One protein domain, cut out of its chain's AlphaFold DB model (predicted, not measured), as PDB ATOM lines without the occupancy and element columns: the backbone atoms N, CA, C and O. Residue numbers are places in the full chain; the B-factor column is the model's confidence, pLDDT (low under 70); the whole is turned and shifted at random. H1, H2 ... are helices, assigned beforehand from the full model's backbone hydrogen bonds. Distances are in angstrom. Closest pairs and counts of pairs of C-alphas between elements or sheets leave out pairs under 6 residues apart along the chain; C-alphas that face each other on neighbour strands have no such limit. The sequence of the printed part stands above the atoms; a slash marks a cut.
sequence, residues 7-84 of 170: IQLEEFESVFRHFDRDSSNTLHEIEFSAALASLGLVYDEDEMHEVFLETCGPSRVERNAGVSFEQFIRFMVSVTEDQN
ATOM      1  N   ILE A   7     -50.910  12.566  69.800       80.44
ATOM      2  CA  ILE A   7     -50.918  13.652  70.789       80.44
ATOM      3  C   ILE A   7     -50.377  13.178  72.148       80.44
ATOM      4  O   ILE A   7     -49.580  13.883  72.759       80.44
ATOM      5  N   GLN A   8     -50.758  11.983  72.611       80.88
ATOM      6  CA  GLN A   8     -50.227  11.429  73.863       80.88
ATOM      7  C   GLN A   8     -48.735  11.117  73.763       80.88
ATOM      8  O   GLN A   8     -47.985  11.372  74.700       80.88
ATOM      9  N   LEU A   9     -48.284  10.620  72.609       83.88
ATOM     10  CA  LEU A   9     -46.862  10.384  72.378       83.88
ATOM     11  C   LEU A   9     -46.051  11.688  72.463       83.88
ATOM     12  O   LEU A   9     -44.997  11.707  73.098       83.88
ATOM     13  N   GLU A  10     -46.550  12.777  71.865       86.50
ATOM     14  CA  GLU A  10     -45.923  14.102  71.957       86.50
ATOM     15  C   GLU A  10     -45.881  14.625  73.401       86.50
ATOM     16  O   GLU A  10     -44.881  15.214  73.819       86.50
ATOM     17  N   GLU A  11     -46.932  14.389  74.189       87.75
ATOM     18  CA  GLU A  11     -46.969  14.763  75.605       87.75
ATOM     19  C   GLU A  11     -45.921  13.991  76.421       87.75
ATOM     20  O   GLU A  11     -45.125  14.602  77.140       87.75
ATOM     21  N   PHE A  12     -45.844  12.670  76.243       88.31
ATOM     22  CA  PHE A  12     -44.843  11.823  76.896       88.31
ATOM     23  C   PHE A  12     -43.417  12.207  76.506       88.31
ATOM     24  O   PHE A  12     -42.534  12.253  77.363       88.31
ATOM     25  N   GLU A  13     -43.181  12.526  75.233       88.44
ATOM     26  CA  GLU A  13     -41.882  13.006  74.763       88.44
ATOM     27  C   GLU A  13     -41.509  14.349  75.396       88.44
ATOM     28  O   GLU A  13     -40.378  14.526  75.861       88.44
ATOM     29  N   SER A  14     -42.456  15.285  75.449       90.44
ATOM     30  CA  SER A  14     -42.257  16.596  76.061       90.44
ATOM     31  C   SER A  14     -41.897  16.470  77.543       90.44
ATOM     32  O   SER A  14     -40.917  17.070  77.993       90.44
ATOM     33  N   VAL A  15     -42.626  15.632  78.285       91.38
ATOM     34  CA  VAL A  15     -42.353  15.349  79.700       91.38
ATOM     35  C   VAL A  15     -40.989  14.686  79.866       91.38
ATOM     36  O   VAL A  15     -40.169  15.174  80.642       91.38
ATOM     37  N   PHE A  16     -40.691  13.639  79.097       90.44
ATOM     38  CA  PHE A  16     -39.409  12.940  79.177       90.44
ATOM     39  C   PHE A  16     -38.230  13.901  78.982       90.44
ATOM     40  O   PHE A  16     -37.317  13.942  79.806       90.44
ATOM     41  N   ARG A  17     -38.268  14.735  77.935       89.62
ATOM     42  CA  ARG A  17     -37.212  15.727  77.679       89.62
ATOM     43  C   ARG A  17     -37.160  16.839  78.721       89.62
ATOM     44  O   ARG A  17     -36.100  17.421  78.929       89.62
ATOM     45  N   HIS A  18     -38.286  17.174  79.344       90.62
ATOM     46  CA  HIS A  18     -38.315  18.165  80.415       90.62
ATOM     47  C   HIS A  18     -37.527  17.690  81.645       90.62
ATOM     48  O   HIS A  18     -36.848  18.492  82.294       90.62
ATOM     49  N   PHE A  19     -37.611  16.392  81.950       89.69
ATOM     50  CA  PHE A  19     -36.936  15.780  83.093       89.69
ATOM     51  C   PHE A  19     -35.514  15.294  82.783       89.69
ATOM     52  O   PHE A  19     -34.667  15.390  83.667       89.69
ATOM     53  N   ASP A  20     -35.210  14.900  81.542       87.62
ATOM     54  CA  ASP A  20     -33.848  14.577  81.075       87.62
ATOM     55  C   ASP A  20     -33.000  15.847  80.876       87.62
ATOM     56  O   ASP A  20     -32.691  16.282  79.762       87.62
ATOM     57  N   ARG A  21     -32.618  16.484  81.986       78.44
ATOM     58  CA  ARG A  21     -31.875  17.758  81.975       78.44
ATOM     59  C   ARG A  21     -30.482  17.645  81.372       78.44
ATOM     60  O   ARG A  21     -29.971  18.636  80.853       78.44
ATOM     61  N   ASP A  22     -29.875  16.467  81.458       81.94
ATOM     62  CA  ASP A  22     -28.544  16.206  80.910       81.94
ATOM     63  C   ASP A  22     -28.592  15.862  79.410       81.94
ATOM     64  O   ASP A  22     -27.551  15.743  78.768       81.94
ATOM     65  N   SER A  23     -29.791  15.746  78.814       80.81
ATOM     66  CA  SER A  23     -29.973  15.249  77.438       80.81
ATOM     67  C   SER A  23     -29.289  13.892  77.220       80.81
ATOM     68  O   SER A  23     -28.793  13.586  76.132       80.81
ATOM     69  N   SER A  24     -29.242  13.090  78.283       83.06
ATOM     70  CA  SER A  24     -28.630  11.762  78.319       83.06
ATOM     71  C   SER A  24     -29.476  10.723  77.577       83.06
ATOM     72  O   SER A  24     -29.014   9.618  77.280       83.06
ATOM     73  N   ASN A  25     -30.714  11.094  77.240       86.44
ATOM     74  CA  ASN A  25     -31.755  10.250  76.675       86.44
ATOM     75  C   ASN A  25     -32.139   9.087  77.613       86.44
ATOM     76  O   ASN A  25     -32.640   8.041  77.171       86.44
ATOM     77  N   THR A  26     -31.894   9.271  78.911       89.06
ATOM     78  CA  THR A  26     -32.163   8.316  79.983       89.06
ATOM     79  C   THR A  26     -32.650   9.049  81.225       89.06
ATOM     80  O   THR A  26     -32.108  10.087  81.570       89.06
ATOM     81  N   LEU A  27     -33.645   8.497  81.912       90.94
ATOM     82  CA  LEU A  27     -34.110   8.999  83.200       90.94
ATOM     83  C   LEU A  27     -33.609   8.084  84.310       90.94
ATOM     84  O   LEU A  27     -33.792   6.861  84.264       90.94
ATOM     85  N   HIS A  28     -32.983   8.672  85.318       89.38
ATOM     86  CA  HIS A  28     -32.715   7.981  86.572       89.38
ATOM     87  C   HIS A  28     -33.978   7.918  87.435       89.38
ATOM     88  O   HIS A  28     -34.951   8.612  87.173       89.38
ATOM     89  N   GLU A  29     -33.961   7.092  88.479       88.75
ATOM     90  CA  GLU A  29     -35.117   6.802  89.341       88.75
ATOM     91  C   GLU A  29     -35.873   8.065  89.808       88.75
ATOM     92  O   GLU A  29     -37.088   8.157  89.666       88.75
ATOM     93  N   ILE A  30     -35.145   9.097  90.251       88.69
ATOM     94  CA  ILE A  30     -35.722  10.378  90.703       88.69
ATOM     95  C   ILE A  30     -36.361  11.170  89.549       88.69
ATOM     96  O   ILE A  30     -37.373  11.843  89.723       88.69
ATOM     97  N   GLU A  31     -35.753  11.139  88.365       91.31
ATOM     98  CA  GLU A  31     -36.257  11.866  87.194       91.31
ATOM     99  C   GLU A  31     -37.461  11.145  86.588       91.31
ATOM    100  O   GLU A  31     -38.424  11.780  86.164       91.31
ATOM    101  N   PHE A  32     -37.420   9.812  86.600       90.25
ATOM    102  CA  PHE A  32     -38.510   8.946  86.192       90.25
ATOM    103  C   PHE A  32     -39.728   9.165  87.090       90.25
ATOM    104  O   PHE A  32     -40.795   9.472  86.570       90.25
ATOM    105  N   SER A  33     -39.578   9.136  88.418       90.62
ATOM    106  CA  SER A  33     -40.699   9.390  89.335       90.62
ATOM    107  C   SER A  33     -41.311  10.778  89.168       90.62
ATOM    108  O   SER A  33     -42.534  10.918  89.158       90.62
ATOM    109  N   ALA A  34     -40.483  11.805  88.968       90.88
ATOM    110  CA  ALA A  34     -40.964  13.156  88.713       90.88
ATOM    111  C   ALA A  34     -41.732  13.252  87.381       90.88
ATOM    112  O   ALA A  34     -42.769  13.917  87.319       90.88
ATOM    113  N   ALA A  35     -41.269  12.550  86.341       91.38
ATOM    114  CA  ALA A  35     -41.969  12.446  85.064       91.38
ATOM    115  C   ALA A  35     -43.334  11.756  85.209       91.38
ATOM    116  O   ALA A  35     -44.324  12.266  84.684       91.38
ATOM    117  N   LEU A  36     -43.406  10.653  85.964       90.12
ATOM    118  CA  LEU A  36     -44.663   9.962  86.274       90.12
ATOM    119  C   LEU A  36     -45.642  10.889  87.004       90.12
ATOM    120  O   LEU A  36     -46.787  11.038  86.575       90.12
ATOM    121  N   ALA A  37     -45.168  11.596  88.032       89.38
ATOM    122  CA  ALA A  37     -45.989  12.522  88.803       89.38
ATOM    123  C   ALA A  37     -46.547  13.669  87.939       89.38
ATOM    124  O   ALA A  37     -47.695  14.076  88.121       89.38
ATOM    125  N   SER A  38     -45.779  14.174  86.966       89.00
ATOM    126  CA  SER A  38     -46.259  15.180  86.003       89.00
ATOM    127  C   SER A  38     -47.340  14.669  85.055       89.00
ATOM    128  O   SER A  38     -48.143  15.471  84.584       89.00
ATOM    129  N   LEU A  39     -47.380  13.363  84.803       86.38
ATOM    130  CA  LEU A  39     -48.423  12.701  84.014       86.38
ATOM    131  C   LEU A  39     -49.621  12.263  84.875       86.38
ATOM    132  O   LEU A  39     -50.566  11.677  84.358       86.38
ATOM    133  N   GLY A  40     -49.600  12.554  86.180       84.12
ATOM    134  CA  GLY A  40     -50.657  12.177  87.119       84.12
ATOM    135  C   GLY A  40     -50.526  10.761  87.687       84.12
ATOM    136  O   GLY A  40     -51.411  10.325  88.416       84.12
ATOM    137  N   LEU A  41     -49.427  10.058  87.396       85.00
ATOM    138  CA  LEU A  41     -49.119   8.748  87.964       85.00
ATOM    139  C   LEU A  41     -48.268   8.935  89.224       85.00
ATOM    140  O   LEU A  41     -47.093   9.293  89.149       85.00
ATOM    141  N   VAL A  42     -48.869   8.716  90.392       83.38
ATOM    142  CA  VAL A  42     -48.201   8.857  91.692       83.38
ATOM    143  C   VAL A  42     -48.076   7.478  92.326       83.38
ATOM    144  O   VAL A  42     -49.080   6.798  92.501       83.38
ATOM    145  N   TYR A  43     -46.846   7.098  92.668       85.31
ATOM    146  CA  TYR A  43     -46.505   5.845  93.341       85.31
ATOM    147  C   TYR A  43     -45.789   6.155  94.658       85.31
ATOM    148  O   TYR A  43     -45.114   7.188  94.761       85.31
ATOM    149  N   ASP A  44     -45.913   5.270  95.644       88.31
ATOM    150  CA  ASP A  44     -45.124   5.327  96.876       88.31
ATOM    151  C   ASP A  44     -43.637   5.021  96.612       88.31
ATOM    152  O   ASP A  44     -43.271   4.491  95.563       88.31
ATOM    153  N   GLU A  45     -42.751   5.373  97.550       84.06
ATOM    154  CA  GLU A  45     -41.295   5.228  97.368       84.06
ATOM    155  C   GLU A  45     -40.876   3.774  97.083       84.06
ATOM    156  O   GLU A  45     -40.055   3.536  96.195       84.06
ATOM    157  N   ASP A  46     -41.466   2.808  97.795       84.75
ATOM    158  CA  ASP A  46     -41.202   1.379  97.595       84.75
ATOM    159  C   ASP A  46     -41.714   0.890  96.226       84.75
ATOM    160  O   ASP A  46     -40.977   0.236  95.489       84.75
ATOM    161  N   GLU A  47     -42.938   1.269  95.841       87.75
ATOM    162  CA  GLU A  47     -43.526   0.894  94.546       87.75
ATOM    163  C   GLU A  47     -42.767   1.526  93.378       87.75
ATOM    164  O   GLU A  47     -42.501   0.871  92.373       87.75
ATOM    165  N   MET A  48     -42.360   2.789  93.509       88.62
ATOM    166  CA  MET A  48     -41.627   3.494  92.462       88.62
ATOM    167  C   MET A  48     -40.299   2.803  92.147       88.62
ATOM    168  O   MET A  48     -39.935   2.691  90.974       88.62
ATOM    169  N   HIS A  49     -39.606   2.295  93.168       88.12
ATOM    170  CA  HIS A  49     -38.377   1.536  92.976       88.12
ATOM    171  C   HIS A  49     -38.624   0.253  92.169       88.12
ATOM    172  O   HIS A  49     -37.894  -0.024  91.215       88.12
ATOM    173  N   GLU A  50     -39.677  -0.502  92.490       88.56
ATOM    174  CA  GLU A  50     -40.040  -1.710  91.739       88.56
ATOM    175  C   GLU A  50     -40.425  -1.386  90.290       88.56
ATOM    176  O   GLU A  50     -39.883  -1.983  89.356       88.56
ATOM    177  N   VAL A  51     -41.268  -0.369  90.087       89.00
ATOM    178  CA  VAL A  51     -41.693   0.105  88.761       89.00
ATOM    179  C   VAL A  51     -40.495   0.561  87.926       89.00
ATOM    180  O   VAL A  51     -40.392   0.249  86.733       89.00
ATOM    181  N   PHE A  52     -39.549   1.278  88.536       89.94
ATOM    182  CA  PHE A  52     -38.319   1.699  87.877       89.94
ATOM    183  C   PHE A  52     -37.468   0.498  87.453       89.94
ATOM    184  O   PHE A  52     -36.997   0.458  86.314       89.94
ATOM    185  N   LEU A  53     -37.269  -0.485  88.336       88.56
ATOM    186  CA  LEU A  53     -36.490  -1.690  88.040       88.56
ATOM    187  C   LEU A  53     -37.115  -2.509  86.908       88.56
ATOM    188  O   LEU A  53     -36.399  -2.936  85.995       88.56
ATOM    189  N   GLU A  54     -38.432  -2.690  86.947       87.88
ATOM    190  CA  GLU A  54     -39.188  -3.402  85.921       87.88
ATOM    191  C   GLU A  54     -39.082  -2.695  84.563       87.88
ATOM    192  O   GLU A  54     -38.723  -3.316  83.556       87.88
ATOM    193  N   THR A  55     -39.277  -1.374  84.547       88.88
ATOM    194  CA  THR A  55     -39.208  -0.554  83.329       88.88
ATOM    195  C   THR A  55     -37.792  -0.488  82.752       88.88
ATOM    196  O   THR A  55     -37.579  -0.595  81.539       88.88
ATOM    197  N   CYS A  56     -36.785  -0.304  83.605       87.56
ATOM    198  CA  CYS A  56     -35.382  -0.211  83.202       87.56
ATOM    199  C   CYS A  56     -34.873  -1.555  82.656       87.56
ATOM    200  O   CYS A  56     -34.146  -1.605  81.656       87.56
ATOM    201  N   GLY A  57     -35.310  -2.648  83.279       85.12
ATOM    202  CA  GLY A  57     -34.907  -4.006  82.967       85.12
ATOM    203  C   GLY A  57     -33.532  -4.366  83.553       85.12
ATOM    204  O   GLY A  57     -32.631  -3.520  83.644       85.12
ATOM    205  N   PRO A  58     -33.311  -5.647  83.897       77.44
ATOM    206  CA  PRO A  58     -32.154  -6.091  84.681       77.44
ATOM    207  C   PRO A  58     -30.813  -5.705  84.038       77.44
ATOM    208  O   PRO A  58     -29.935  -5.159  84.699       77.44
ATOM    209  N   SER A  59     -30.693  -5.855  82.718       80.31
ATOM    210  CA  SER A  59     -29.460  -5.569  81.974       80.31
ATOM    211  C   SER A  59     -29.005  -4.103  82.021       80.31
ATOM    212  O   SER A  59     -27.814  -3.824  81.859       80.31
ATOM    213  N   ARG A  60     -29.936  -3.148  82.164       81.12
ATOM    214  CA  ARG A  60     -29.619  -1.708  82.229       81.12
ATOM    215  C   ARG A  60     -29.401  -1.253  83.664       81.12
ATOM    216  O   ARG A  60     -28.502  -0.443  83.894       81.12
ATOM    217  N   VAL A  61     -30.154  -1.821  84.605       78.81
ATOM    218  CA  VAL A  61     -29.946  -1.633  86.046       78.81
ATOM    219  C   VAL A  61     -28.537  -2.077  86.440       78.81
ATOM    220  O   VAL A  61     -27.812  -1.306  87.060       78.81
ATOM    221  N   GLU A  62     -28.081  -3.245  85.971       78.94
ATOM    222  CA  GLU A  62     -26.712  -3.740  86.208       78.94
ATOM    223  C   GLU A  62     -25.618  -2.792  85.686       78.94
ATOM    224  O   GLU A  62     -24.485  -2.802  86.166       78.94
ATOM    225  N   ARG A  63     -25.947  -1.956  84.696       81.12
ATOM    226  CA  ARG A  63     -25.045  -0.957  84.107       81.12
ATOM    227  C   ARG A  63     -25.281   0.457  84.632       81.12
ATOM    228  O   ARG A  63     -24.662   1.386  84.121       81.12
ATOM    229  N   ASN A  64     -26.174   0.621  85.610       77.31
ATOM    230  CA  ASN A  64     -26.601   1.906  86.158       77.31
ATOM    231  C   ASN A  64     -27.006   2.920  85.064       77.31
ATOM    232  O   ASN A  64     -26.708   4.109  85.159       77.31
ATOM    233  N   ALA A  65     -27.635   2.423  83.991       77.81
ATOM    234  CA  ALA A  65     -27.819   3.142  82.729       77.81
ATOM    235  C   ALA A  65     -29.178   3.857  82.585       77.81
ATOM    236  O   ALA A  65     -29.468   4.362  81.502       77.81
ATOM    237  N   GLY A  66     -30.011   3.861  83.633       85.94
ATOM    238  CA  GLY A  66     -31.322   4.522  83.652       85.94
ATOM    239  C   GLY A  66     -32.353   3.965  82.655       85.94
ATOM    240  O   GLY A  66     -32.060   3.117  81.798       85.94
ATOM    241  N   VAL A  67     -33.581   4.473  82.764       90.38
ATOM    242  CA  VAL A  67     -34.709   4.168  81.873       90.38
ATOM    243  C   VAL A  67     -34.561   4.975  80.586       90.38
ATOM    244  O   VAL A  67     -34.573   6.200  80.603       90.38
ATOM    245  N   SER A  68     -34.426   4.305  79.443       90.81
ATOM    246  CA  SER A  68     -34.387   4.975  78.138       90.81
ATOM    247  C   SER A  68     -35.775   5.403  77.666       90.81
ATOM    248  O   SER A  68     -36.764   4.772  78.029       90.81
ATOM    249  N   PHE A  69     -35.836   6.381  76.759       88.44
ATOM    250  CA  PHE A  69     -37.090   6.853  76.155       88.44
ATOM    251  C   PHE A  69     -37.994   5.724  75.631       88.44
ATOM    252  O   PHE A  69     -39.177   5.692  75.941       88.44
ATOM    253  N   GLU A  70     -37.437   4.740  74.916       87.62
ATOM    254  CA  GLU A  70     -38.209   3.589  74.413       87.62
ATOM    255  C   GLU A  70     -38.901   2.802  75.540       87.62
ATOM    256  O   GLU A  70     -40.057   2.410  75.406       87.62
ATOM    257  N   GLN A  71     -38.219   2.628  76.675       88.69
ATOM    258  CA  GLN A  71     -38.765   1.912  77.829       88.69
ATOM    259  C   GLN A  71     -39.795   2.746  78.574       88.69
ATOM    260  O   GLN A  71     -40.809   2.211  79.003       88.69
ATOM    261  N   PHE A  72     -39.574   4.057  78.662       89.19
ATOM    262  CA  PHE A  72     -40.562   4.984  79.196       89.19
ATOM    263  C   PHE A  72     -41.871   4.920  78.403       89.19
ATOM    264  O   PHE A  72     -42.934   4.753  78.990       89.19
ATOM    265  N   ILE A  73     -41.801   4.971  77.067       88.81
ATOM    266  CA  ILE A  73     -42.991   4.855  76.213       88.81
ATOM    267  C   ILE A  73     -43.646   3.488  76.377       88.81
ATOM    268  O   ILE A  73     -44.857   3.414  76.543       88.81
ATOM    269  N   ARG A  74     -42.869   2.403  76.372       85.50
ATOM    270  CA  ARG A  74     -43.415   1.053  76.551       85.50
ATOM    271  C   ARG A  74     -44.116   0.884  77.901       85.50
ATOM    272  O   ARG A  74     -45.161   0.246  77.957       85.50
ATOM    273  N   PHE A  75     -43.572   1.475  78.959       87.50
ATOM    274  CA  PHE A  75     -44.217   1.517  80.266       87.50
ATOM    275  C   PHE A  75     -45.511   2.336  80.233       87.50
ATOM    276  O   PHE A  75     -46.547   1.837  80.651       87.50
ATOM    277  N   MET A  76     -45.490   3.543  79.658       86.19
ATOM    278  CA  MET A  76     -46.684   4.389  79.508       86.19
ATOM    279  C   MET A  76     -47.802   3.690  78.741       86.19
ATOM    280  O   MET A  76     -48.968   3.774  79.119       86.19
ATOM    281  N   VAL A  77     -47.441   2.968  77.681       82.69
ATOM    282  CA  VAL A  77     -48.355   2.105  76.933       82.69
ATOM    283  C   VAL A  77     -48.953   1.047  77.853       82.69
ATOM    284  O   VAL A  77     -50.171   0.963  77.940       82.69
ATOM    285  N   SER A  78     -48.110   0.296  78.566       81.12
ATOM    286  CA  SER A  78     -48.555  -0.776  79.458       81.12
ATOM    287  C   SER A  78     -49.493  -0.257  80.546       81.12
ATOM    288  O   SER A  78     -50.527  -0.861  80.779       81.12
ATOM    289  N   VAL A  79     -49.186   0.888  81.162       76.69
ATOM    290  CA  VAL A  79     -50.048   1.528  82.169       76.69
ATOM    291  C   VAL A  79     -51.366   2.003  81.560       76.69
ATOM    292  O   VAL A  79     -52.415   1.847  82.172       76.69
ATOM    293  N   THR A  80     -51.341   2.568  80.351       68.56
ATOM    294  CA  THR A  80     -52.561   3.038  79.671       68.56
ATOM    295  C   THR A  80     -53.456   1.870  79.236       68.56
ATOM    296  O   THR A  80     -54.683   1.979  79.274       68.56
ATOM    297  N   GLU A  81     -52.856   0.749  78.831       67.12
ATOM    298  CA  GLU A  81     -53.571  -0.498  78.547       67.12
ATOM    299  C   GLU A  81     -54.138  -1.113  79.837       67.12
ATOM    300  O   GLU A  81     -55.304  -1.501  79.855       67.12
ATOM    301  N   ASP A  82     -53.376  -1.106  80.934       60.78
ATOM    302  CA  ASP A  82     -53.804  -1.636  82.236       60.78
ATOM    303  C   ASP A  82     -54.926  -0.797  82.884       60.78
ATOM    304  O   ASP A  82     -55.882  -1.335  83.442       60.78
ATOM    305  N   GLN A  83     -54.904   0.529  82.706       54.19
ATOM    306  CA  GLN A  83     -55.981   1.432  83.137       54.19
ATOM    307  C   GLN A  83     -57.316   1.223  82.403       54.19
ATOM    308  O   GLN A  83     -58.352   1.692  82.869       54.19
ATOM    309  N   ASN A  84     -57.323   0.491  81.287       55.50
ATOM    310  CA  ASN A  84     -58.543   0.085  80.584       55.50
ATOM    311  C   ASN A  84     -58.952  -1.367  80.893       55.50
ATOM    312  O   ASN A  84     -59.750  -1.951  80.160       55.50
TER     313      ASN A  84
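Overview. This is residues 7 to 84 of the 170 residues of the protein "EF-hand domain-containing protein" of Emergomyces africanus (UniProt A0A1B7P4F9). What shape is it? Crossed helices H1, H2, H3 and H5 make a compact ring, with H4 near H3. What is printed? The printed part, all helix, has 78 residues with named helices H1 to H5, radius of gyration of the C-alphas 11.6 A, spans 32 by 26 by 19 A.

Arrangement. How does the ring run? H1, residues 7 to 19, and H2, residues 29 to 38, form a hairpin, closest C-alphas Phe 19 and Glu 31, 5.7 A. H3, residues 45 to 56, touches H2, closest C-alphas Phe 52 and Glu 29, 6.2 A. H5, residues 69 to 82, touches H3 and H1. And their backbones? In these four every O i to N i+4 pair is within hydrogen-bond range.

Along the chain. Where does H1 begin? C-alpha 7 is at (-50.918, 13.652, 70.789). Where is H4? H4 is residues 58 to 61, 5.2 A long.

Size, cuts and confidence. Any cut? The printed part has no cut. Low confidence? Residues 80 to 84 are under pLDDT 70.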